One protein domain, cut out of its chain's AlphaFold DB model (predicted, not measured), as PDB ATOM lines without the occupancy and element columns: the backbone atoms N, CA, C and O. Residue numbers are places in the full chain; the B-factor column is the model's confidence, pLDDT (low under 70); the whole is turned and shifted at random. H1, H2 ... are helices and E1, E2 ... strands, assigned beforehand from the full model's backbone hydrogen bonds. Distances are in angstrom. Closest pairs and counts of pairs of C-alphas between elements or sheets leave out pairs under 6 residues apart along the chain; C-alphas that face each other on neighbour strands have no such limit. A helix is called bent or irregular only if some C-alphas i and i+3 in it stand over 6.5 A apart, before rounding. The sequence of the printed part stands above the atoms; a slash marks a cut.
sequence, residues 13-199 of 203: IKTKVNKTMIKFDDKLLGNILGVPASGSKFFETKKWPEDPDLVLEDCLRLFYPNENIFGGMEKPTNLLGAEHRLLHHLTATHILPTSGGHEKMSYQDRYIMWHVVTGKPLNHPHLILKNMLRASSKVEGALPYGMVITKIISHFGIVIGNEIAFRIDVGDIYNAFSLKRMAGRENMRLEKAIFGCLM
ATOM      1  N   ILE A  13     243.620 228.527 178.713       91.69
ATOM      2  CA  ILE A  13     243.916 228.157 177.326       91.69
ATOM      3  C   ILE A  13     244.592 229.339 176.640       91.69
ATOM      4  O   ILE A  13     244.043 230.439 176.571       91.69
ATOM      5  N   LYS A  14     245.764 229.085 176.051       92.94
ATOM      6  CA  LYS A  14     246.510 230.047 175.235       92.94
ATOM      7  C   LYS A  14     246.688 229.524 173.815       92.94
ATOM      8  O   LYS A  14     247.245 228.446 173.606       92.94
ATOM      9  N   THR A  15     246.269 230.312 172.830       91.12
ATOM     10  CA  THR A  15     246.419 229.989 171.405       91.12
ATOM     11  C   THR A  15     246.680 231.243 170.569       91.12
ATOM     12  O   THR A  15     246.560 232.368 171.052       91.12
ATOM     13  N   LYS A  16     247.088 231.063 169.312       92.38
ATOM     14  CA  LYS A  16     247.333 232.150 168.360       92.38
ATOM     15  C   LYS A  16     246.475 231.922 167.125       92.38
ATOM     16  O   LYS A  16     246.658 230.924 166.435       92.38
ATOM     17  N   VAL A  17     245.575 232.857 166.838       88.31
ATOM     18  CA  VAL A  17     244.658 232.810 165.690       88.31
ATOM     19  C   VAL A  17     244.837 234.093 164.894       88.31
ATOM     20  O   VAL A  17     244.804 235.177 165.462       88.31
ATOM     21  N   ASN A  18     245.083 233.978 163.588       87.50
ATOM     22  CA  ASN A  18     245.293 235.120 162.690       87.50
ATOM     23  C   ASN A  18     246.256 236.195 163.250       87.50
ATOM     24  O   ASN A  18     245.960 237.383 163.266       87.50
ATOM     25  N   LYS A  19     247.416 235.758 163.762       89.25
ATOM     26  CA  LYS A  19     248.441 236.592 164.433       89.25
ATOM     27  C   LYS A  19     248.036 237.205 165.784       89.25
ATOM     28  O   LYS A  19     248.939 237.617 166.510       89.25
ATOM     29  N   THR A  20     246.767 237.160 166.170       90.50
ATOM     30  CA  THR A  20     246.265 237.582 167.482       90.50
ATOM     31  C   THR A  20     246.478 236.486 168.522       90.50
ATOM     32  O   THR A  20     246.196 235.309 168.286       90.50
ATOM     33  N   MET A  21     247.004 236.863 169.688       94.00
ATOM     34  CA  MET A  21     247.111 235.964 170.836       94.00
ATOM     35  C   MET A  21     245.779 235.934 171.581       94.00
ATOM     36  O   MET A  21     245.329 236.963 172.071       94.00
ATOM     37  N   ILE A  22     245.190 234.749 171.693       94.50
ATOM     38  CA  ILE A  22     243.977 234.491 172.466       94.50
ATOM     39  C   ILE A  22     244.386 233.808 173.768       94.50
ATOM     40  O   ILE A  22     245.143 232.831 173.756       94.50
ATOM     41  N   LYS A  23     243.880 234.329 174.884       94.94
ATOM     42  CA  LYS A  23     244.033 233.748 176.217       94.94
ATOM     43  C   LYS A  23     242.724 233.867 176.969       94.94
ATOM     44  O   LYS A  23     242.149 234.950 176.983       94.94
ATOM     45  N   PHE A  24     242.276 232.784 177.581       94.69
ATOM     46  CA  PHE A  24     241.072 232.799 178.398       94.69
ATOM     47  C   PHE A  24     241.103 231.685 179.440       94.69
ATOM     48  O   PHE A  24     241.639 230.601 179.198       94.69
ATOM     49  N   ASP A  25     240.505 231.973 180.588       95.31
ATOM     50  CA  ASP A  25     240.195 231.030 181.653       95.31
ATOM     51  C   ASP A  25     238.687 230.704 181.655       95.31
ATOM     52  O   ASP A  25     237.926 231.122 180.774       95.31
ATOM     53  N   ASP A  26     238.241 229.925 182.640       94.31
ATOM     54  CA  ASP A  26     236.831 229.573 182.820       94.31
ATOM     55  C   ASP A  26     235.947 230.795 183.118       94.31
ATOM     56  O   ASP A  26     234.811 230.858 182.648       94.31
ATOM     57  N   LYS A  27     236.467 231.795 183.837       94.88
ATOM     58  CA  LYS A  27     235.751 233.043 184.148       94.88
ATOM     59  C   LYS A  27     235.487 233.876 182.901       94.88
ATOM     60  O   LYS A  27     234.345 234.273 182.667       94.88
ATOM     61  N   LEU A  28     236.514 234.130 182.090       95.94
ATOM     62  CA  LEU A  28     236.361 234.872 180.843       95.94
ATOM     63  C   LEU A  28     235.452 234.115 179.874       95.94
ATOM     64  O   LEU A  28     234.588 234.731 179.253       95.94
ATOM     65  N   LEU A  29     235.581 232.785 179.790       95.00
ATOM     66  CA  LEU A  29     234.663 231.992 178.979       95.00
ATOM     67  C   LEU A  29     233.214 232.106 179.474       95.00
ATOM     68  O   LEU A  29     232.312 232.292 178.662       95.00
ATOM     69  N   GLY A  30     232.987 232.038 180.789       93.12
ATOM     70  CA  GLY A  30     231.668 232.252 181.387       93.12
ATOM     71  C   GLY A  30     231.062 233.596 180.986       93.12
ATOM     72  O   GLY A  30     229.915 233.644 180.548       93.12
ATOM     73  N   ASN A  31     231.861 234.666 181.013       94.62
ATOM     74  CA  ASN A  31     231.437 235.998 180.576       94.62
ATOM     75  C   ASN A  31     231.082 236.046 179.081       94.62
ATOM     76  O   ASN A  31     230.065 236.627 178.720       94.62
ATOM     77  N   ILE A  32     231.882 235.414 178.213       92.06
ATOM     78  CA  ILE A  32     231.616 235.332 176.762       92.06
ATOM     79  C   ILE A  32     230.310 234.575 176.474       92.06
ATOM     80  O   ILE A  32     229.595 234.887 175.520       92.06
ATOM     81  N   LEU A  33     230.010 233.556 177.280       89.19
ATOM     82  CA  LEU A  33     228.836 232.702 177.115       89.19
ATOM     83  C   LEU A  33     227.592 233.201 177.866       89.19
ATOM     84  O   LEU A  33     226.511 232.687 177.601       89.19
ATOM     85  N   GLY A  34     227.725 234.171 178.774       89.06
ATOM     86  CA  GLY A  34     226.628 234.633 179.631       89.06
ATOM     87  C   GLY A  34     226.235 233.630 180.727       89.06
ATOM     88  O   GLY A  34     225.092 233.628 181.183       89.06
ATOM     89  N   VAL A  35     227.161 232.762 181.154       87.75
ATOM     90  CA  VAL A  35     226.909 231.685 182.130       87.75
ATOM     91  C   VAL A  35     227.837 231.797 183.347       87.75
ATOM     92  O   VAL A  35     228.979 232.245 183.219       87.75
ATOM     93  N   PRO A  36     227.389 231.383 184.546       88.56
ATOM     94  CA  PRO A  36     228.218 231.457 185.743       88.56
ATOM     95  C   PRO A  36     229.403 230.480 185.677       88.56
ATOM     96  O   PRO A  36     229.241 229.294 185.405       88.56
ATOM     97  N   ALA A  37     230.598 230.969 186.013       90.31
ATOM     98  CA  ALA A  37     231.817 230.169 186.171       90.31
ATOM     99  C   ALA A  37     232.035 229.738 187.638       90.31
ATOM    100  O   ALA A  37     233.132 229.844 188.188       90.31
ATOM    101  N   SER A  38     230.963 229.312 188.310       88.12
ATOM    102  CA  SER A  38     230.953 228.939 189.733       88.12
ATOM    103  C   SER A  38     230.457 227.513 189.936       88.12
ATOM    104  O   SER A  38     229.754 226.976 189.087       88.12
ATOM    105  N   GLY A  39     230.749 226.933 191.098       89.38
ATOM    106  CA  GLY A  39     230.363 225.562 191.423       89.38
ATOM    107  C   GLY A  39     231.491 224.573 191.168       89.38
ATOM    108  O   GLY A  39     232.652 224.963 191.024       89.38
ATOM    109  N   SER A  40     231.149 223.289 191.142       88.62
ATOM    110  CA  SER A  40     232.172 222.253 191.065       88.62
ATOM    111  C   SER A  40     232.888 222.215 189.714       88.62
ATOM    112  O   SER A  40     232.282 222.418 188.661       88.62
ATOM    113  N   LYS A  41     234.188 221.914 189.768       90.31
ATOM    114  CA  LYS A  41     235.122 221.828 188.637       90.31
ATOM    115  C   LYS A  41     235.590 220.398 188.344       90.31
ATOM    116  O   LYS A  41     236.519 220.213 187.562       90.31
ATOM    117  N   PHE A  42     234.992 219.391 188.984       88.38
ATOM    118  CA  PHE A  42     235.435 218.004 188.844       88.38
ATOM    119  C   PHE A  42     235.468 217.566 187.371       88.38
ATOM    120  O   PHE A  42     234.468 217.628 186.656       88.38
ATOM    121  N   PHE A  43     236.634 217.096 186.933       86.06
ATOM    122  CA  PHE A  43     236.859 216.618 185.577       86.06
ATOM    123  C   PHE A  43     237.790 215.409 185.613       86.06
ATOM    124  O   PHE A  43     238.917 215.478 185.137       86.06
ATOM    125  N   GLU A  44     237.330 214.294 186.186       82.81
ATOM    126  CA  GLU A  44     238.065 213.034 186.075       82.81
ATOM    127  C   GLU A  44     237.285 211.911 185.414       82.81
ATOM    128  O   GLU A  44     236.065 211.810 185.513       82.81
ATOM    129  N   THR A  45     238.020 211.075 184.682       79.44
ATOM    130  CA  THR A  45     237.434 210.025 183.830       79.44
ATOM    131  C   THR A  45     237.452 208.648 184.478       79.44
ATOM    132  O   THR A  45     236.605 207.817 184.160       79.44
ATOM    133  N   LYS A  46     238.416 208.393 185.369       80.94
ATOM    134  CA  LYS A  46     238.697 207.058 185.923       80.94
ATOM    135  C   LYS A  46     238.245 206.866 187.366       80.94
ATOM    136  O   LYS A  46     238.200 205.732 187.831       80.94
ATOM    137  N   LYS A  47     237.963 207.955 188.074       83.88
ATOM    138  CA  LYS A  47     237.636 207.941 189.499       83.88
ATOM    139  C   LYS A  47     236.347 208.710 189.733       83.88
ATOM    140  O   LYS A  47     236.035 209.619 188.971       83.88
ATOM    141  N   TRP A  48     235.621 208.329 190.774       84.56
ATOM    142  CA  TRP A  48     234.548 209.153 191.316       84.56
ATOM    143  C   TRP A  48     235.163 210.280 192.165       84.56
ATOM    144  O   TRP A  48     236.221 210.051 192.757       84.56
ATOM    145  N   PRO A  49     234.575 211.487 192.200       83.62
ATOM    146  CA  PRO A  49     234.996 212.540 193.119       83.62
ATOM    147  C   PRO A  49     234.949 212.067 194.571       83.62
ATOM    148  O   PRO A  49     233.998 211.416 195.001       83.62
ATOM    149  N   GLU A  50     235.961 212.460 195.334       80.88
ATOM    150  CA  GLU A  50     235.973 212.343 196.790       80.88
ATOM    151  C   GLU A  50     235.233 213.554 197.372       80.88
ATOM    152  O   GLU A  50     235.838 214.529 197.806       80.88
ATOM    153  N   ASP A  51     233.903 213.522 197.287       78.62
ATOM    154  CA  ASP A  51     233.016 214.572 197.788       78.62
ATOM    155  C   ASP A  51     232.035 213.952 198.806       78.62
ATOM    156  O   ASP A  51     231.272 213.053 198.435       78.62
ATOM    157  N   PRO A  52     232.061 214.383 200.087       74.12
ATOM    158  CA  PRO A  52     231.205 213.835 201.140       74.12
ATOM    159  C   PRO A  52     229.705 213.949 200.849       74.12
ATOM    160  O   PRO A  52     228.938 213.093 201.283       74.12
ATOM    161  N   ASP A  53     229.294 214.979 200.105       74.31
ATOM    162  CA  ASP A  53     227.895 215.206 199.733       74.31
ATOM    163  C   ASP A  53     227.492 214.402 198.483       74.31
ATOM    164  O   ASP A  53     226.315 214.366 198.110       74.31
ATOM    165  N   LEU A  54     228.457 213.754 197.821       77.31
ATOM    166  CA  LEU A  54     228.272 213.013 196.580       77.31
ATOM    167  C   LEU A  54     228.713 211.554 196.729       77.31
ATOM    168  O   LEU A  54     229.686 211.079 196.135       77.31
ATOM    169  N   VAL A  55     227.917 210.811 197.488       83.06
ATOM    170  CA  VAL A  55     228.065 209.364 197.628       83.06
ATOM    171  C   VAL A  55     227.658 208.679 196.321       83.06
ATOM    172  O   VAL A  55     226.566 208.894 195.782       83.06
ATOM    173  N   LEU A  56     228.551 207.845 195.786       80.75
ATOM    174  CA  LEU A  56     228.350 207.183 194.501       80.75
ATOM    175  C   LEU A  56     227.101 206.294 194.502       80.75
ATOM    176  O   LEU A  56     226.336 206.281 193.539       80.75
ATOM    177  N   GLU A  57     226.876 205.570 195.591       81.88
ATOM    178  CA  GLU A  57     225.739 204.677 195.773       81.88
ATOM    179  C   GLU A  57     224.411 205.433 195.695       81.88
ATOM    180  O   GLU A  57     223.463 204.941 195.084       81.88
ATOM    181  N   ASP A  58     224.344 206.648 196.240       83.38
ATOM    182  CA  ASP A  58     223.137 207.474 196.193       83.38
ATOM    183  C   ASP A  58     222.889 208.023 194.785       83.38
ATOM    184  O   ASP A  58     221.751 208.045 194.310       83.38
ATOM    185  N   CYS A  59     223.957 208.358 194.059       84.38
ATOM    186  CA  CYS A  59     223.880 208.687 192.637       84.38
ATOM    187  C   CYS A  59     223.369 207.494 191.801       84.38
ATOM    188  O   CYS A  59     222.525 207.656 190.918       84.38
ATOM    189  N   LEU A  60     223.809 206.269 192.106       83.38
ATOM    190  CA  LEU A  60     223.312 205.064 191.436       83.38
ATOM    191  C   LEU A  60     221.848 204.767 191.781       83.38
ATOM    192  O   LEU A  60     221.094 204.417 190.875       83.38
ATOM    193  N   ARG A  61     221.421 204.953 193.039       85.06
ATOM    194  CA  ARG A  61     220.006 204.835 193.451       85.06
ATOM    195  C   ARG A  61     219.111 205.820 192.713       85.06
ATOM    196  O   ARG A  61     218.007 205.456 192.322       85.06
ATOM    197  N   LEU A  62     219.594 207.045 192.507       85.50
ATOM    198  CA  LEU A  62     218.862 208.092 191.801       85.50
ATOM    199  C   LEU A  62     218.560 207.692 190.350       85.50
ATOM    200  O   LEU A  62     217.440 207.871 189.872       85.50
ATOM    201  N   PHE A  63     219.547 207.131 189.648       85.19
ATOM    202  CA  PHE A  63     219.403 206.786 188.233       85.19
ATOM    203  C   PHE A  63     218.850 205.379 187.982       85.19
ATOM    204  O   PHE A  63     218.217 205.157 186.947       85.19
ATOM    205  N   TYR A  64     219.045 204.454 188.925       84.44
ATOM    206  CA  TYR A  64     218.656 203.048 188.826       84.44
ATOM    207  C   TYR A  64     217.929 202.570 190.101       84.44
ATOM    208  O   TYR A  64     218.442 201.711 190.822       84.44
ATOM    209  N   PRO A  65     216.723 203.086 190.397       79.94
ATOM    210  CA  PRO A  65     216.044 202.840 191.675       79.94
ATOM    211  C   PRO A  65     215.658 201.372 191.917       79.94
ATOM    212  O   PRO A  65     215.514 200.962 193.064       79.94
ATOM    213  N   ASN A  66     215.509 200.577 190.853       79.88
ATOM    214  CA  ASN A  66     215.042 199.184 190.916       79.88
ATOM    215  C   ASN A  66     216.160 198.152 190.715       79.88
ATOM    216  O   ASN A  66     215.893 196.965 190.546       79.88
ATOM    217  N   GLU A  67     217.411 198.598 190.680       76.50
ATOM    218  CA  GLU A  67     218.542 197.770 190.294       76.50
ATOM    219  C   GLU A  67     219.455 197.446 191.478       76.50
ATOM    220  O   GLU A  67     219.734 198.292 192.326       76.50
ATOM    221  N   ASN A  68     220.029 196.241 191.483       73.06
ATOM    222  CA  ASN A  68     221.047 195.883 192.467       73.06
ATOM    223  C   ASN A  68     222.337 196.680 192.214       73.06
ATOM    224  O   ASN A  68     222.960 196.569 191.152       73.06
ATOM    225  N   ILE A  69     222.745 197.477 193.203       69.56
ATOM    226  CA  ILE A  69     223.914 198.377 193.139       69.56
ATOM    227  C   ILE A  69     225.232 197.611 193.344       69.56
ATOM    228  O   ILE A  69     226.285 198.043 192.891       69.56
ATOM    229  N   PHE A  70     225.165 196.409 193.924       62.94
ATOM    230  CA  PHE A  70     226.315 195.531 194.174       62.94
ATOM    231  C   PHE A  70     226.998 194.978 192.903       62.94
ATOM    232  O   PHE A  70     228.052 194.362 193.003       62.94
ATOM    233  N   GLY A  71     226.426 195.196 191.710       60.31
ATOM    234  CA  GLY A  71     226.933 194.681 190.426       60.31
ATOM    235  C   GLY A  71     227.990 195.543 189.718       60.31
ATOM    236  O   GLY A  71     228.338 195.250 188.578       60.31
ATOM    237  N   GLY A  72     228.488 196.607 190.354       61.03
ATOM    238  CA  GLY A  72     229.483 197.506 189.762       61.03
ATOM    239  C   GLY A  72     228.910 198.561 188.801       61.03
ATOM    240  O   GLY A  72     227.701 198.692 188.609       61.03
ATOM    241  N   MET A  73     229.811 199.361 188.220       64.31
ATOM    242  CA  MET A  73     229.514 200.643 187.549       64.31
ATOM    243  C   MET A  73     229.033 200.545 186.094       64.31
ATOM    244  O   MET A  73     228.680 201.559 185.482       64.31
ATOM    245  N   GLU A  74     229.021 199.342 185.523       69.25
ATOM    246  CA  GLU A  74     228.756 199.110 184.101       69.25
ATOM    247  C   GLU A  74     227.272 198.891 183.788       69.25
ATOM    248  O   GLU A  74     226.907 198.001 183.019       69.25
ATOM    249  N   LYS A  75     226.394 199.706 184.377       75.12
ATOM    250  CA  LYS A  75     224.972 199.646 184.035       75.12
ATOM    251  C   LYS A  75     224.737 200.277 182.653       75.12
ATOM    252  O   LYS A  75     225.181 201.408 182.423       75.12
ATOM    253  N   PRO A  76     224.080 199.560 181.723       79.88
ATOM    254  CA  PRO A  76     223.772 200.092 180.404       79.88
ATOM    255  C   PRO A  76     222.686 201.171 180.488       79.88
ATOM    256  O   PRO A  76     221.800 201.141 181.346       79.88
ATOM    257  N   THR A  77     222.742 202.137 179.574       82.19
ATOM    258  CA  THR A  77     221.856 203.314 179.567       82.19
ATOM    259  C   THR A  77     220.408 202.972 179.218       82.19
ATOM    260  O   THR A  77     219.504 203.757 179.494       82.19
ATOM    261  N   ASN A  78     220.139 201.786 178.668       81.75
ATOM    262  CA  ASN A  78     218.782 201.323 178.371       81.75
ATOM    263  C   ASN A  78     217.932 201.062 179.629       81.75
ATOM    264  O   ASN A  78     216.708 201.109 179.514       81.75
ATOM    265  N   LEU A  79     218.560 200.830 180.792       84.19
ATOM    266  CA  LEU A  79     217.883 200.641 182.085       84.19
ATOM    267  C   LEU A  79     217.431 201.957 182.733       84.19
ATOM    268  O   LEU A  79     216.653 201.945 183.683       84.19
ATOM    269  N   LEU A  80     217.914 203.096 182.236       84.44
ATOM    270  CA  LEU A  80     217.499 204.404 182.723       84.44
ATOM    271  C   LEU A  80     216.036 204.681 182.363       84.44
ATOM    272  O   LEU A  80     215.564 204.366 181.264       84.44
ATOM    273  N   GLY A  81     215.353 205.386 183.267       83.19
ATOM    274  CA  GLY A  81     214.087 206.038 182.954       83.19
ATOM    275  C   GLY A  81     214.223 206.961 181.738       83.19
ATOM    276  O   GLY A  81     215.298 207.487 181.447       83.19
ATOM    277  N   ALA A  82     213.123 207.160 181.019       81.88
ATOM    278  CA  ALA A  82     213.090 207.913 179.767       81.88
ATOM    279  C   ALA A  82     213.717 209.324 179.907       81.88
ATOM    280  O   ALA A  82     214.569 209.726 179.118       81.88
ATOM    281  N   GLU A  83     213.395 210.014 180.997       80.31
ATOM    282  CA  GLU A  83     213.976 211.302 181.386       80.31
ATOM    283  C   GLU A  83     215.498 211.277 181.551       80.31
ATOM    284  O   GLU A  83     216.210 212.098 180.973       80.31
ATOM    285  N   HIS A  84     216.013 210.302 182.300       85.81
ATOM    286  CA  HIS A  84     217.446 210.153 182.529       85.81
ATOM    287  C   HIS A  84     218.191 209.753 181.250       85.81
ATOM    288  O   HIS A  84     219.339 210.156 181.077       85.81
ATOM    289  N   ARG A  85     217.551 209.033 180.316       86.75
ATOM    290  CA  ARG A  85     218.128 208.773 178.983       86.75
ATOM    291  C   ARG A  85     218.247 210.040 178.152       86.75
ATOM    292  O   ARG A  85     219.283 210.251 177.528       86.75
ATOM    293  N   LEU A  86     217.215 210.886 178.152       84.25
ATOM    294  CA  LEU A  86     217.276 212.179 177.469       84.25
ATOM    295  C   LEU A  86     218.372 213.060 178.079       84.25
ATOM    296  O   LEU A  86     219.190 213.612 177.348       84.25
ATOM    297  N   LEU A  87     218.433 213.138 179.409       87.12
ATOM    298  CA  LEU A  87     219.454 213.912 180.106       87.12
ATOM    299  C   LEU A  87     220.870 213.377 179.829       87.12
ATOM    300  O   LEU A  87     221.779 214.171 179.586       87.12
ATOM    301  N   HIS A  88     221.063 212.055 179.817       87.69
ATOM    302  CA  HIS A  88     222.338 211.432 179.442       87.69
ATOM    303  C   HIS A  88     222.740 211.801 178.019       87.69
ATOM    304  O   HIS A  88     223.870 212.229 177.789       87.69
ATOM    305  N   HIS A  89     221.801 211.710 177.081       84.88
ATOM    306  CA  HIS A  89     222.050 212.063 175.695       84.88
ATOM    307  C   HIS A  89     222.447 213.537 175.551       84.88
ATOM    308  O   HIS A  89     223.473 213.821 174.939       84.88
ATOM    309  N   LEU A  90     221.716 214.468 176.175       85.19
ATOM    310  CA  LEU A  90     222.055 215.898 176.183       85.19
ATOM    311  C   LEU A  90     223.421 216.157 176.831       85.19
ATOM    312  O   LEU A  90     224.221 216.941 176.321       85.19
ATOM    313  N   THR A  91     223.730 215.443 177.913       88.94
ATOM    314  CA  THR A  91     225.026 215.532 178.592       88.94
ATOM    315  C   THR A  91     226.161 215.114 177.666       88.94
ATOM    316  O   THR A  91     227.117 215.864 177.492       88.94
ATOM    317  N   ALA A  92     226.032 213.958 177.019       86.81
ATOM    318  CA  ALA A  92     227.084 213.366 176.203       86.81
ATOM    319  C   ALA A  92     227.253 214.017 174.819       86.81
ATOM    320  O   ALA A  92     228.264 213.770 174.159       86.81
ATOM    321  N   THR A  93     226.287 214.835 174.381       81.88
ATOM    322  CA  THR A  93     226.291 215.495 173.062       81.88
ATOM    323  C   THR A  93     226.469 217.010 173.125       81.88
ATOM    324  O   THR A  93     227.080 217.561 172.215       81.88
ATOM    325  N   HIS A  94     225.986 217.681 174.178       81.62
ATOM    326  CA  HIS A  94     225.991 219.146 174.273       81.62
ATOM    327  C   HIS A  94     226.838 219.666 175.439       81.62
ATOM    328  O   HIS A  94     227.651 220.565 175.241       81.62
ATOM    329  N   ILE A  95     226.689 219.101 176.644       86.88
ATOM    330  CA  ILE A  95     227.393 219.604 177.842       86.88
ATOM    331  C   ILE A  95     228.863 219.182 177.810       86.88
ATOM    332  O   ILE A  95     229.786 219.997 177.875       86.88
ATOM    333  N   LEU A  96     229.088 217.879 177.660       88.19
ATOM    334  CA  LEU A  96     230.404 217.271 177.591       88.19
ATOM    335  C   LEU A  96     230.485 216.335 176.377       88.19
ATOM    336  O   LEU A  96     230.519 215.116 176.544       88.19
ATOM    337  N   PRO A  97     230.532 216.887 175.147       86.62
ATOM    338  CA  PRO A  97     230.588 216.100 173.928       86.62
ATOM    339  C   PRO A  97     231.780 215.145 173.947       86.62
ATOM    340  O   PRO A  97     232.925 215.561 174.180       86.62
ATOM    341  N   THR A  98     231.516 213.863 173.693       79.75
ATOM    342  CA  THR A  98     232.548 212.827 173.559       79.75
ATOM    343  C   THR A  98     232.363 212.030 172.273       79.75
ATOM    344  O   THR A  98     231.251 211.815 171.816       79.75
ATOM    345  N   SER A  99     233.471 211.582 171.681       69.50
ATOM    346  CA  SER A  99     233.483 210.804 170.434       69.50
ATOM    347  C   SER A  99     233.298 209.290 170.648       69.50
ATOM    348  O   SER A  99     233.634 208.511 169.761       69.50
ATOM    349  N   GLY A 100     232.907 208.856 171.852       69.12
ATOM    350  CA  GLY A 100     232.771 207.444 172.228       69.12
ATOM    351  C   GLY A 100     231.318 206.972 172.195       69.12
ATOM    352  O   GLY A 100     230.402 207.785 172.144       69.12
ATOM    353  N   GLY A 101     231.100 205.656 172.245       67.81
ATOM    354  CA  GLY A 101     229.749 205.093 172.318       67.81
ATOM    355  C   GLY A 101     228.999 205.537 173.581       67.81
ATOM    356  O   GLY A 101     229.575 205.585 174.666       67.81
ATOM    357  N   HIS A 102     227.701 205.820 173.445       76.81
ATOM    358  CA  HIS A 102     226.827 206.287 174.533       76.81
ATOM    359  C   HIS A 102     225.998 205.155 175.174       76.81
ATOM    360  O   HIS A 102     224.961 205.391 175.791       76.81
ATOM    361  N   GLU A 103     226.433 203.904 175.017       77.31
ATOM    362  CA  GLU A 103     225.737 202.723 175.552       77.31
ATOM    363  C   GLU A 103     225.888 202.584 177.072       77.31
ATOM    364  O   GLU A 103     225.031 202.010 177.746       77.31
ATOM    365  N   LYS A 104     226.982 203.119 177.620       81.75
ATOM    366  CA  LYS A 104     227.288 203.128 179.051       81.75
ATOM    367  C   LYS A 104     227.532 204.557 179.508       81.75
ATOM    368  O   LYS A 104     228.086 205.372 178.776       81.75
ATOM    369  N   MET A 105     227.137 204.835 180.742       83.62
ATOM    370  CA  MET A 105     227.348 206.138 181.359       83.62
ATOM    371  C   MET A 105     228.749 206.207 181.980       83.62
ATOM    372  O   MET A 105     229.145 205.312 182.733       83.62
ATOM    373  N   SER A 106     229.505 207.261 181.674       85.06
ATOM    374  CA  SER A 106     230.810 207.512 182.296       85.06
ATOM    375  C   SER A 106     230.665 208.062 183.727       85.06
ATOM    376  O   SER A 106     229.571 208.431 184.162       85.06
ATOM    377  N   TYR A 107     231.760 208.124 184.502       85.88
ATOM    378  CA  TYR A 107     231.745 208.854 185.782       85.88
ATOM    379  C   TYR A 107     231.410 210.338 185.581       85.88
ATOM    380  O   TYR A 107     230.649 210.895 186.365       85.88
ATOM    381  N   GLN A 108     231.905 210.953 184.503       88.44
ATOM    382  CA  GLN A 108     231.634 212.356 184.182       88.44
ATOM    383  C   GLN A 108     230.163 212.581 183.828       88.44
ATOM    384  O   GLN A 108     229.566 213.548 184.290       88.44
ATOM    385  N   ASP A 109     229.567 211.665 183.066       88.56
ATOM    386  CA  ASP A 109     228.154 211.742 182.702       88.56
ATOM    387  C   ASP A 109     227.287 211.701 183.967       88.56
ATOM    388  O   ASP A 109     226.497 212.610 184.194       88.56
ATOM    389  N   ARG A 110     227.497 210.706 184.846       87.94
ATOM    390  CA  ARG A 110     226.783 210.599 186.133       87.94
ATOM    391  C   ARG A 110     226.955 211.846 186.985       87.94
ATOM    392  O   ARG A 110     225.990 212.317 187.575       87.94
ATOM    393  N   TYR A 111     228.177 212.367 187.041       89.25
ATOM    394  CA  TYR A 111     228.502 213.565 187.796       89.25
ATOM    395  C   TYR A 111     227.685 214.771 187.320       89.25
ATOM    396  O   TYR A 111     226.972 215.394 188.102       89.25
ATOM    397  N   ILE A 112     227.741 215.063 186.019       90.25
ATOM    398  CA  ILE A 112     227.027 216.188 185.407       90.25
ATOM    399  C   ILE A 112     225.518 216.011 185.567       90.25
ATOM    400  O   ILE A 112     224.830 216.933 186.002       90.25
ATOM    401  N   MET A 113     225.005 214.817 185.265       89.88
ATOM    402  CA  MET A 113     223.584 214.513 185.401       89.88
ATOM    403  C   MET A 113     223.105 214.693 186.843       89.88
ATOM    404  O   MET A 113     222.031 215.245 187.053       89.88
ATOM    405  N   TRP A 114     223.893 214.273 187.838       89.25
ATOM    406  CA  TRP A 114     223.548 214.448 189.248       89.25
ATOM    407  C   TRP A 114     223.454 215.926 189.627       89.25
ATOM    408  O   TRP A 114     222.486 216.316 190.275       89.25
ATOM    409  N   HIS A 115     224.388 216.770 189.172       87.31
ATOM    410  CA  HIS A 115     224.318 218.222 189.400       87.31
ATOM    411  C   HIS A 115     223.061 218.837 188.787       87.31
ATOM    412  O   HIS A 115     222.386 219.628 189.441       87.31
ATOM    413  N   VAL A 116     222.693 218.419 187.570       87.38
ATOM    414  CA  VAL A 116     221.471 218.894 186.902       87.38
ATOM    415  C   VAL A 116     220.215 218.445 187.652       87.38
ATOM    416  O   VAL A 116     219.327 219.261 187.891       87.38
ATOM    417  N   VAL A 117     220.133 217.175 188.061       86.31
ATOM    418  CA  VAL A 117     218.957 216.635 188.768       86.31
ATOM    419  C   VAL A 117     218.815 217.220 190.176       86.31
ATOM    420  O   VAL A 117     217.702 217.496 190.615       86.31
ATOM    421  N   THR A 118     219.925 217.439 190.882       83.50
ATOM    422  CA  THR A 118     219.918 217.991 192.248       83.50
ATOM    423  C   THR A 118     219.932 219.520 192.293       83.50
ATOM    424  O   THR A 118     219.815 220.098 193.373       83.50
ATOM    425  N   GLY A 119     220.070 220.189 191.143       82.69
ATOM    426  CA  GLY A 119     220.165 221.647 191.050       82.69
ATOM    427  C   GLY A 119     221.422 222.223 191.711       82.69
ATOM    428  O   GLY A 119     221.434 223.390 192.109       82.69
ATOM    429  N   LYS A 120     222.468 221.409 191.879       84.69
ATOM    430  CA  LYS A 120     223.741 221.836 192.464       84.69
ATOM    431  C   LYS A 120     224.574 222.589 191.413       84.69
ATOM    432  O   LYS A 120     224.518 222.267 190.226       84.69
ATOM    433  N   PRO A 121     225.324 223.629 191.820       88.25
ATOM    434  CA  PRO A 121     226.058 224.461 190.880       88.25
ATOM    435  C   PRO A 121     227.257 223.712 190.287       88.25
ATOM    436  O   PRO A 121     228.124 223.203 191.004       88.25
ATOM    437  N   LEU A 122     227.341 223.743 188.961       88.81
ATOM    438  CA  LEU A 122     228.392 223.132 188.158       88.81
ATOM    439  C   LEU A 122     229.087 224.211 187.326       88.81
ATOM    440  O   LEU A 122     228.422 224.976 186.626       88.81
ATOM    441  N   ASN A 123     230.419 224.250 187.350       91.94
ATOM    442  CA  ASN A 123     231.181 225.209 186.555       91.94
ATOM    443  C   ASN A 123     231.286 224.722 185.100       91.94
ATOM    444  O   ASN A 123     232.279 224.120 184.687       91.94
ATOM    445  N   HIS A 124     230.234 224.975 184.322       90.06
ATOM    446  CA  HIS A 124     230.146 224.563 182.922       90.06
ATOM    447  C   HIS A 124     231.288 225.117 182.044       90.06
ATOM    448  O   HIS A 124     231.878 224.321 181.308       90.06
ATOM    449  N   PRO A 125     231.694 226.403 182.146       93.38
ATOM    450  CA  PRO A 125     232.869 226.902 181.430       93.38
ATOM    451  C   PRO A 125     234.133 226.079 181.699       93.38
ATOM    452  O   PRO A 125     234.835 225.713 180.759       93.38
ATOM    453  N   HIS A 126     234.398 225.706 182.954       93.19
ATOM    454  CA  HIS A 126     235.559 224.883 183.296       93.19
ATOM    455  C   HIS A 126     235.528 223.510 182.608       93.19
ATOM    456  O   HIS A 126     236.552 223.049 182.093       93.19
ATOM    457  N   LEU A 127     234.353 222.871 182.548       92.12
ATOM    458  CA  LEU A 127     234.176 221.599 181.841       92.12
ATOM    459  C   LEU A 127     234.453 221.740 180.341       92.12
ATOM    460  O   LEU A 127     235.128 220.883 179.766       92.12
ATOM    461  N   ILE A 128     233.986 222.831 179.723       92.31
ATOM    462  CA  ILE A 128     234.268 223.141 178.318       92.31
ATOM    463  C   ILE A 128     235.779 223.275 178.101       92.31
ATOM    464  O   ILE A 128     236.310 222.611 177.210       92.31
ATOM    465  N   LEU A 129     236.495 224.056 178.926       92.88
ATOM    466  CA  LEU A 129     237.952 224.224 178.795       92.88
ATOM    467  C   LEU A 129     238.681 222.879 178.884       92.88
ATOM    468  O   LEU A 129     239.477 222.540 178.006       92.88
ATOM    469  N   LYS A 130     238.403 222.087 179.927       91.56
ATOM    470  CA  LYS A 130     239.030 220.771 180.111       91.56
ATOM    471  C   LYS A 130     238.723 219.829 178.946       91.56
ATOM    472  O   LYS A 130     239.608 219.098 178.498       91.56
ATOM    473  N   ASN A 131     237.500 219.855 178.417       90.12
ATOM    474  CA  ASN A 131     237.128 219.016 177.284       90.12
ATOM    475  C   ASN A 131     237.767 219.476 175.969       90.12
ATOM    476  O   ASN A 131     238.220 218.635 175.197       90.12
ATOM    477  N   MET A 132     237.880 220.786 175.733       89.19
ATOM    478  CA  MET A 132     238.635 221.339 174.604       89.19
ATOM    479  C   MET A 132     240.105 220.910 174.659       89.19
ATOM    480  O   MET A 132     240.645 220.451 173.654       89.19
ATOM    481  N   LEU A 133     240.739 220.972 175.834       88.19
ATOM    482  CA  LEU A 133     242.111 220.493 176.026       88.19
ATOM    483  C   LEU A 133     242.233 218.992 175.756       88.19
ATOM    484  O   LEU A 133     243.108 218.570 175.000       88.19
ATOM    485  N   ARG A 134     241.312 218.186 176.296       86.69
ATOM    486  CA  ARG A 134     241.246 216.743 176.028       86.69
ATOM    487  C   ARG A 134     241.046 216.428 174.545       86.69
ATOM    488  O   ARG A 134     241.588 215.443 174.060       86.69
ATOM    489  N   ALA A 135     240.248 217.211 173.827       85.12
ATOM    490  CA  ALA A 135     240.045 217.027 172.395       85.12
ATOM    491  C   ALA A 135     241.287 217.440 171.594       85.12
ATOM    492  O   ALA A 135     241.632 216.767 170.629       85.12
ATOM    493  N   SER A 136     241.999 218.484 172.030       82.12
ATOM    494  CA  SER A 136     243.199 218.988 171.352       82.12
ATOM    495  C   SER A 136     244.383 218.013 171.354       82.12
ATOM    496  O   SER A 136     245.258 218.122 170.499       82.12
ATOM    497  N   SER A 137     244.417 217.053 172.284       79.69
ATOM    498  CA  SER A 137     245.443 216.005 172.316       79.69
ATOM    499  C   SER A 137     245.144 214.825 171.386       79.69
ATOM    500  O   SER A 137     246.005 213.965 171.200       79.69
ATOM    501  N   LYS A 138     243.950 214.764 170.780       77.50
ATOM    502  CA  LYS A 138     243.592 213.736 169.796       77.50
ATOM    503  C   LYS A 138     243.987 214.198 168.394       77.50
ATOM    504  O   LYS A 138     243.550 215.250 167.944       77.50
ATOM    505  N   VAL A 139     244.772 213.383 167.690       60.72
ATOM    506  CA  VAL A 139     245.342 213.714 166.368       60.72
ATOM    507  C   VAL A 139     244.278 213.816 165.260       60.72
ATOM    508  O   VAL A 139     244.432 214.617 164.347       60.72
ATOM    509  N   GLU A 140     243.177 213.064 165.362       63.16
ATOM    510  CA  GLU A 140     242.149 212.945 164.304       63.16
ATOM    511  C   GLU A 140     240.725 213.270 164.799       63.16
ATOM    512  O   GLU A 140     239.726 212.917 164.175       63.16
ATOM    513  N   GLY A 141     240.603 213.917 165.961       64.06
ATOM    514  CA  GLY A 141     239.304 214.232 166.551       64.06
ATOM    515  C   GLY A 141     238.684 215.503 165.971       64.06
ATOM    516  O   GLY A 141     239.347 216.535 165.882       64.06
ATOM    517  N   ALA A 142     237.384 215.465 165.666       70.06
ATOM    518  CA  ALA A 142     236.612 216.689 165.472       70.06
ATOM    519  C   ALA A 142     236.653 217.535 166.757       70.06
ATOM    520  O   ALA A 142     236.463 217.013 167.861       70.06
ATOM    521  N   LEU A 143     236.906 218.839 166.617       75.94
ATOM    522  CA  LEU A 143     236.907 219.760 167.750       75.94
ATOM    523  C   LEU A 143     235.466 219.977 168.238       75.94
ATOM    524  O   LEU A 143     234.622 220.419 167.454       75.94
ATOM    525  N   PRO A 144     235.162 219.689 169.515       82.94
ATOM    526  CA  PRO A 144     233.849 219.968 170.070       82.94
ATOM    527  C   PRO A 144     233.637 221.481 170.235       82.94
ATOM    528  O   PRO A 144     234.589 222.259 170.297       82.94
ATOM    529  N   TYR A 145     232.371 221.882 170.379       87.75
ATOM    530  CA  TYR A 145     231.946 223.253 170.693       87.75
ATOM    531  C   TYR A 145     232.232 224.318 169.618       87.75
ATOM    532  O   TYR A 145     232.621 225.437 169.951       87.75
ATOM    533  N   GLY A 146     231.982 224.018 168.338       86.62
ATOM    534  CA  GLY A 146     232.174 224.973 167.232       86.62
ATOM    535  C   GLY A 146     231.597 226.371 167.505       86.62
ATOM    536  O   GLY A 146     232.318 227.358 167.414       86.62
ATOM    537  N   MET A 147     230.349 226.456 167.981       84.31
ATOM    538  CA  MET A 147     229.710 227.736 168.327       84.31
ATOM    539  C   MET A 147     230.418 228.486 169.471       84.31
ATOM    540  O   MET A 147     230.518 229.713 169.448       84.31
ATOM    541  N   VAL A 148     230.932 227.772 170.477       90.12
ATOM    542  CA  VAL A 148     231.696 228.391 171.574       90.12
ATOM    543  C   VAL A 148     233.016 228.945 171.045       90.12
ATOM    544  O   VAL A 148     233.385 230.068 171.380       90.12
ATOM    545  N   ILE A 149     233.704 228.188 170.185       90.00
ATOM    546  CA  ILE A 149     234.957 228.613 169.548       90.00
ATOM    547  C   ILE A 149     234.732 229.907 168.760       90.00
ATOM    548  O   ILE A 149     235.493 230.860 168.925       90.00
ATOM    549  N   THR A 150     233.653 229.986 167.988       88.44
ATOM    550  CA  THR A 150     233.247 231.203 167.276       88.44
ATOM    551  C   THR A 150     233.043 232.392 168.200       88.44
ATOM    552  O   THR A 150     233.570 233.476 167.935       88.44
ATOM    553  N   LYS A 151     232.291 232.212 169.296       90.31
ATOM    554  CA  LYS A 151     232.049 233.286 170.269       90.31
ATOM    555  C   LYS A 151     233.356 233.785 170.884       90.31
ATOM    556  O   LYS A 151     233.538 234.994 171.011       90.31
ATOM    557  N   ILE A 152     234.287 232.879 171.195       92.81
ATOM    558  CA  ILE A 152     235.626 233.239 171.678       92.81
ATOM    559  C   ILE A 152     236.362 234.065 170.620       92.81
ATOM    560  O   ILE A 152     236.808 235.166 170.915       92.81
ATOM    561  N   ILE A 153     236.474 233.578 169.382       91.31
ATOM    562  CA  ILE A 153     237.211 234.269 168.309       91.31
ATOM    563  C   ILE A 153     236.629 235.669 168.052       91.31
ATOM    564  O   ILE A 153     237.380 236.645 167.964       91.31
ATOM    565  N   SER A 154     235.300 235.774 168.026       90.12
ATOM    566  CA  SER A 154     234.574 237.036 167.848       90.12
ATOM    567  C   SER A 154     234.829 238.019 168.993       90.12
ATOM    568  O   SER A 154     235.034 239.205 168.744       90.12
ATOM    569  N   HIS A 155     234.886 237.539 170.241       93.00
ATOM    570  CA  HIS A 155     235.198 238.367 171.410       93.00
ATOM    571  C   HIS A 155     236.580 239.037 171.303       93.00
ATOM    572  O   HIS A 155     236.752 240.173 171.737       93.00
ATOM    573  N   PHE A 156     237.552 238.378 170.665       92.56
ATOM    574  CA  PHE A 156     238.885 238.940 170.406       92.56
ATOM    575  C   PHE A 156     238.964 239.790 169.123       92.56
ATOM    576  O   PHE A 156     240.061 240.125 168.673       92.56
ATOM    577  N   GLY A 157     237.825 240.150 168.521       89.38
ATOM    578  CA  GLY A 157     237.753 241.037 167.356       89.38
ATOM    579  C   GLY A 157     238.242 240.408 166.049       89.38
ATOM    580  O   GLY A 157     238.544 241.122 165.093       89.38
ATOM    581  N   ILE A 158     238.351 239.080 165.991       88.38
ATOM    582  CA  ILE A 158     238.763 238.366 164.783       88.38
ATOM    583  C   ILE A 158     237.507 238.010 163.990       88.38
ATOM    584  O   ILE A 158     236.669 237.235 164.443       88.38
ATOM    585  N   VAL A 159     237.389 238.556 162.783       80.75
ATOM    586  CA  VAL A 159     236.271 238.265 161.880       80.75
ATOM    587  C   VAL A 159     236.586 237.014 161.059       80.75
ATOM    588  O   VAL A 159     237.586 236.978 160.336       80.75
ATOM    589  N   ILE A 160     235.730 235.994 161.143       76.19
ATOM    590  CA  ILE A 160     235.795 234.803 160.287       76.19
ATOM    591  C   ILE A 160     234.914 235.064 159.058       76.19
ATOM    592  O   ILE A 160     233.693 235.006 159.131       76.19
ATOM    593  N   GLY A 161     235.535 235.384 157.918       63.59
ATOM    594  CA  GLY A 161     234.835 235.905 156.731       63.59
ATOM    595  C   GLY A 161     233.812 234.976 156.057       63.59
ATOM    596  O   GLY A 161     233.047 235.454 155.230       63.59
ATOM    597  N   ASN A 162     233.771 233.686 156.409       67.25
ATOM    598  CA  ASN A 162     232.885 232.682 155.799       67.25
ATOM    599  C   ASN A 162     231.969 231.983 156.814       67.25
ATOM    600  O   ASN A 162     231.418 230.922 156.519       67.25
ATOM    601  N   GLU A 163     231.838 232.515 158.027       63.22
ATOM    602  CA  GLU A 163     230.993 231.880 159.025       63.22
ATOM    603  C   GLU A 163     229.523 232.275 158.854       63.22
ATOM    604  O   GLU A 163     229.158 233.449 158.916       63.22
ATOM    605  N   ILE A 164     228.660 231.278 158.659       61.72
ATOM    606  CA  ILE A 164     227.212 231.457 158.726       61.72
ATOM    607  C   ILE A 164     226.830 231.316 160.195       61.72
ATOM    608  O   ILE A 164     227.020 230.248 160.776       61.72
ATOM    609  N   ALA A 165     226.296 232.382 160.795       59.75
ATOM    610  CA  ALA A 165     225.772 232.319 162.154       59.75
ATOM    611  C   ALA A 165     224.769 231.162 162.251       59.75
ATOM    612  O   ALA A 165     223.760 231.153 161.540       59.75
ATOM    613  N   PHE A 166     225.069 230.181 163.106       60.22
ATOM    614  CA  PHE A 166     224.195 229.037 163.315       60.22
ATOM    615  C   PHE A 166     222.861 229.542 163.870       60.22
ATOM    616  O   PHE A 166     222.792 230.069 164.982       60.22
ATOM    617  N   ARG A 167     221.811 229.431 163.058       59.91
ATOM    618  CA  ARG A 167     220.431 229.652 163.479       59.91
ATOM    619  C   ARG A 167     219.871 228.296 163.854       59.91
ATOM    620  O   ARG A 167     220.014 227.369 163.068       59.91
ATOM    621  N   ILE A 168     219.247 228.214 165.026       62.97
ATOM    622  CA  ILE A 168     218.499 227.026 165.439       62.97
ATOM    623  C   ILE A 168     217.451 226.760 164.355       62.97
ATOM    624  O   ILE A 168     216.564 227.592 164.142       62.97
ATOM    625  N   ASP A 169     217.586 225.645 163.644       58.25
ATOM    626  CA  ASP A 169     216.588 225.186 162.691       58.25
ATOM    627  C   ASP A 169     215.526 224.346 163.414       58.25
ATOM    628  O   ASP A 169     215.740 223.814 164.503       58.25
ATOM    629  N   VAL A 170     214.355 224.179 162.801       61.19
ATOM    630  CA  VAL A 170     213.274 223.340 163.337       61.19
ATOM    631  C   VAL A 170     213.747 221.893 163.546       61.19
ATOM    632  O   VAL A 170     213.240 221.207 164.432       61.19
ATOM    633  N   GLY A 171     214.730 221.435 162.762       57.72
ATOM    634  CA  GLY A 171     215.374 220.131 162.927       57.72
ATOM    635  C   GLY A 171     216.281 220.012 164.157       57.72
ATOM    636  O   GLY A 171     216.448 218.903 164.665       57.72
ATOM    637  N   ASP A 172     216.815 221.128 164.659       58.78
ATOM    638  CA  ASP A 172     217.650 221.180 165.868       58.78
ATOM    639  C   ASP A 172     216.802 221.210 167.148       58.78
ATOM    640  O   ASP A 172     217.289 220.938 168.247       58.78
ATOM    641  N   ILE A 173     215.511 221.522 167.012       65.50
ATOM    642  CA  ILE A 173     214.540 221.474 168.098       65.50
ATOM    643  C   ILE A 173     214.072 220.029 168.255       65.50
ATOM    644  O   ILE A 173     213.553 219.409 167.321       65.50
ATOM    645  N   TYR A 174     214.187 219.491 169.469       61.75
ATOM    646  CA  TYR A 174     213.595 218.198 169.786       61.75
ATOM    647  C   TYR A 174     212.078 218.260 169.588       61.75
ATOM    648  O   TYR A 174     211.330 218.772 170.418       61.75
ATOM    649  N   ASN A 175     211.600 217.719 168.467       65.56
ATOM    650  CA  ASN A 175     210.170 217.681 168.210       65.56
ATOM    651  C   ASN A 175     209.460 216.772 169.232       65.56
ATOM    652  O   ASN A 175     210.043 215.840 169.796       65.56
ATOM    653  N   ALA A 176     208.166 217.018 169.445       64.31
ATOM    654  CA  ALA A 176     207.371 216.294 170.436       64.31
ATOM    655  C   ALA A 176     207.384 214.768 170.231       64.31
ATOM    656  O   ALA A 176     207.222 214.019 171.190       64.31
ATOM    657  N   PHE A 177     207.590 214.283 169.003       61.91
ATOM    658  CA  PHE A 177     207.674 212.854 168.715       61.91
ATOM    659  C   PHE A 177     209.019 212.255 169.149       61.91
ATOM    660  O   PHE A 177     209.036 211.196 169.777       61.91
ATOM    661  N   SER A 178     210.130 212.946 168.887       66.19
ATOM    662  CA  SER A 178     211.463 212.605 169.392       66.19
ATOM    663  C   SER A 178     211.480 212.626 170.918       66.19
ATOM    664  O   SER A 178     211.877 211.637 171.531       66.19
ATOM    665  N   LEU A 179     210.922 213.673 171.540       65.19
ATOM    666  CA  LEU A 179     210.745 213.734 172.994       65.19
ATOM    667  C   LEU A 179     209.850 212.606 173.506       65.19
ATOM    668  O   LEU A 179     210.194 211.958 174.480       65.19
ATOM    669  N   LYS A 180     208.748 212.271 172.833       63.66
ATOM    670  CA  LYS A 180     207.871 211.164 173.252       63.66
ATOM    671  C   LYS A 180     208.553 209.797 173.150       63.66
ATOM    672  O   LYS A 180     208.290 208.932 173.983       63.66
ATOM    673  N   ARG A 181     209.431 209.594 172.161       63.12
ATOM    674  CA  ARG A 181     210.260 208.381 172.030       63.12
ATOM    675  C   ARG A 181     211.368 208.318 173.082       63.12
ATOM    676  O   ARG A 181     211.704 207.223 173.522       63.12
ATOM    677  N   MET A 182     211.926 209.465 173.465       61.56
ATOM    678  CA  MET A 182     213.058 209.550 174.390       61.56
ATOM    679  C   MET A 182     212.632 209.635 175.864       61.56
ATOM    680  O   MET A 182     213.198 208.909 176.674       61.56
ATOM    681  N   ALA A 183     211.625 210.453 176.185       53.03
ATOM    682  CA  ALA A 183     211.210 210.892 177.523       53.03
ATOM    683  C   ALA A 183     209.787 210.458 177.959       53.03
ATOM    684  O   ALA A 183     209.518 210.412 179.155       53.03
ATOM    685  N   GLY A 184     208.891 210.048 177.050       55.62
ATOM    686  CA  GLY A 184     207.527 209.607 177.410       55.62
ATOM    687  C   GLY A 184     206.467 210.724 177.405       55.62
ATOM    688  O   GLY A 184     206.680 211.780 176.823       55.62
ATOM    689  N   ARG A 185     205.259 210.446 177.930       44.72
ATOM    690  CA  ARG A 185     204.038 211.277 177.744       44.72
ATOM    691  C   ARG A 185     203.886 212.462 178.703       44.72
ATOM    692  O   ARG A 185     203.058 213.328 178.443       44.72
ATOM    693  N   GLU A 186     204.662 212.505 179.769       47.75
ATOM    694  CA  GLU A 186     204.672 213.598 180.736       47.75
ATOM    695  C   GLU A 186     206.085 214.201 180.729       47.75
ATOM    696  O   GLU A 186     207.034 213.500 180.399       47.75
ATOM    697  N   ASN A 187     206.235 215.469 181.119       48.72
ATOM    698  CA  ASN A 187     207.502 216.032 181.637       48.72
ATOM    699  C   ASN A 187     208.347 216.939 180.720       48.72
ATOM    700  O   ASN A 187     209.525 216.729 180.451       48.72
ATOM    701  N   MET A 188     207.761 218.109 180.450       42.00
ATOM    702  CA  MET A 188     208.373 219.349 179.937       42.00
ATOM    703  C   MET A 188     209.265 220.098 180.975       42.00
ATOM    704  O   MET A 188     209.560 221.281 180.812       42.00
ATOM    705  N   ARG A 189     209.645 219.461 182.100       44.41
ATOM    706  CA  ARG A 189     210.379 220.104 183.220       44.41
ATOM    707  C   ARG A 189     211.905 220.087 183.063       44.41
ATOM    708  O   ARG A 189     212.560 221.000 183.560       44.41
ATOM    709  N   LEU A 190     212.460 219.103 182.354       45.31
ATOM    710  CA  LEU A 190     213.912 218.931 182.197       45.31
ATOM    711  C   LEU A 190     214.539 219.973 181.273       45.31
ATOM    712  O   LEU A 190     215.628 220.449 181.569       45.31
ATOM    713  N   GLU A 191     213.835 220.394 180.217       43.31
ATOM    714  CA  GLU A 191     214.316 221.473 179.346       43.31
ATOM    715  C   GLU A 191     214.560 222.747 180.153       43.31
ATOM    716  O   GLU A 191     215.651 223.299 180.105       43.31
ATOM    717  N   LYS A 192     213.617 223.170 181.003       38.94
ATOM    718  CA  LYS A 192     213.798 224.377 181.827       38.94
ATOM    719  C   LYS A 192     214.934 224.265 182.846       38.94
ATOM    720  O   LYS A 192     215.540 225.285 183.154       38.94
ATOM    721  N   ALA A 193     215.231 223.070 183.362       43.88
ATOM    722  CA  ALA A 193     216.368 222.852 184.262       43.88
ATOM    723  C   ALA A 193     217.707 222.895 183.506       43.88
ATOM    724  O   ALA A 193     218.656 223.523 183.964       43.88
ATOM    725  N   ILE A 194     217.762 222.302 182.311       47.09
ATOM    726  CA  ILE A 194     218.937 222.318 181.432       47.09
ATOM    727  C   ILE A 194     219.198 223.742 180.923       47.09
ATOM    728  O   ILE A 194     220.314 224.236 181.053       47.09
ATOM    729  N   PHE A 195     218.171 224.455 180.455       45.22
ATOM    730  CA  PHE A 195     218.273 225.869 180.083       45.22
ATOM    731  C   PHE A 195     218.595 226.755 181.300       45.22
ATOM    732  O   PHE A 195     219.495 227.582 181.238       45.22
ATOM    733  N   GLY A 196     217.964 226.534 182.456       41.41
ATOM    734  CA  GLY A 196     218.229 227.305 183.677       41.41
ATOM    735  C   GLY A 196     219.652 227.151 184.235       41.41
ATOM    736  O   GLY A 196     220.209 228.128 184.737       41.41
ATOM    737  N   CYS A 197     220.249 225.959 184.129       38.66
ATOM    738  CA  CYS A 197     221.615 225.687 184.589       38.66
ATOM    739  C   CYS A 197     222.698 225.994 183.541       38.66
ATOM    740  O   CYS A 197     223.829 226.273 183.935       38.66
ATOM    741  N   LEU A 198     222.400 225.923 182.237       41.94
ATOM    742  CA  LEU A 198     223.435 225.936 181.191       41.94
ATOM    743  C   LEU A 198     223.287 227.053 180.159       41.94
ATOM    744  O   LEU A 198     224.289 227.405 179.546       41.94
ATOM    745  N   MET A 199     222.090 227.603 179.952       38.25
ATOM    746  CA  MET A 199     221.808 228.560 178.879       38.25
ATOM    747  C   MET A 199     220.733 229.554 179.341       38.25
ATOM    748  O   MET A 199     219.546 229.381 179.062       38.25
TER     749      MET A 199
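Overview. This is residues 13 to 199 of the 203 residues of an uncharacterized protein of Cephalotus follicularis (UniProt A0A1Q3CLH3). Two groups of short, crossed helices lie one after the other along the longest axis: a two-stranded hairpin, E1 and E2, with H1, H5 and H6 beside its strands toward one end, and H3 crossed with H4, with H2, H7 and H8 about them, toward the other. The long link from H6 to H7 spans from the first group to the second, and its residues 167 to 173 stick out free of the body. The printed part has 187 residues, with two named strands and eight named helices in the order E1, E2, H1, H2, H3, H4, H5, H6, H7, H8; the sheet is E1 - E2, antiparallel. The class is mostly helix, though under half of the residues, 93 of 187, are in named elements. The whole is compact, with a radius of gyration of the C-alphas of 17.8 A and spans of 57 by 39 by 31 A.

Along the chain. E1 is residues 13 to 17, 12.6 A long, and begins at C-alpha 13, (243.916, 228.157, 177.326). E2, residues 20 to 25, is the longest strand by residues, at 16.8 A. H1 is residues 26 to 33, H6 is residues 146 to 155, and H5, residues 124 to 136, is 18.3 A long. H3, the longest helix by residues, is residues 82 to 95; it measures 18.6 A from C-alpha 82 at (213.090, 207.913, 179.767). It is neither bent nor irregular, but only just: C-alphas 92 and 95 are 6.5 A apart. H4 is residues 107 to 118, 16.3 A long, and H2 is residues 56 to 63. H7 is residues 176 to 182, and H8, residues 189 to 198, ends at C-alpha 198, (223.435, 225.936, 181.191).

Arrangement. E1 and E2 form a hairpin and are antiparallel, at 160 degrees between their directions; N 15 and O 22 are 2.9 A apart, and N 22 and O 15 are 2.8 A apart, both within hydrogen-bond range. The closest C-alphas of E1 and H5 are those of Ile 13 and Leu 129, 7.3 A apart. H5 touches H1 with residues 124 to 129 alone, about perpendicular at 78 degrees, with the closest C-alphas, of Asp 26 and His 126, 4.9 A apart. H1 also touches H6, about perpendicular at 87 degrees, closest at C-alphas 32 and 152, 6.8 A apart. H3 is close to H5 but not clearly touching, with the closest C-alphas, of Ile 95 and His 124, 7.6 A apart. H3 touches H4 at a steep tilt of 64 degrees, opposite ways, with the closest C-alphas, of Thr 91 and Asp 109, 6.4 A apart; H3 does so with residues 87 to 92 alone. H7 touches residues 82 to 86 of H3 alone, about perpendicular at 82 degrees, closest at the C-alphas of Ala 82 and Met 182, 5.6 A apart. H4 and H8 only just touch, with 3 pairs of C-alphas within 8 A, the closest those of Val 116 and Ile 194, 6.9 A apart. H2 touches no helix but is near H4: the closest C-alphas, of Cys 59 and Trp 114, are 6.7 A apart. In all eight helices every O i to N i+4 pair is within hydrogen-bond range.

Size, cuts and confidence. The two C-alphas farthest apart are those of Lys 19 and Asn 66, at 56.7 A. The printed part has no cut. The long links are H1 to H2, H2 to H3, H3 to H4 and H6 to H7. The mean pLDDT of the printed part is 78.3; it is under 70 at residues 69 to 74, 99 to 101, 139 to 141 and 161 to 199.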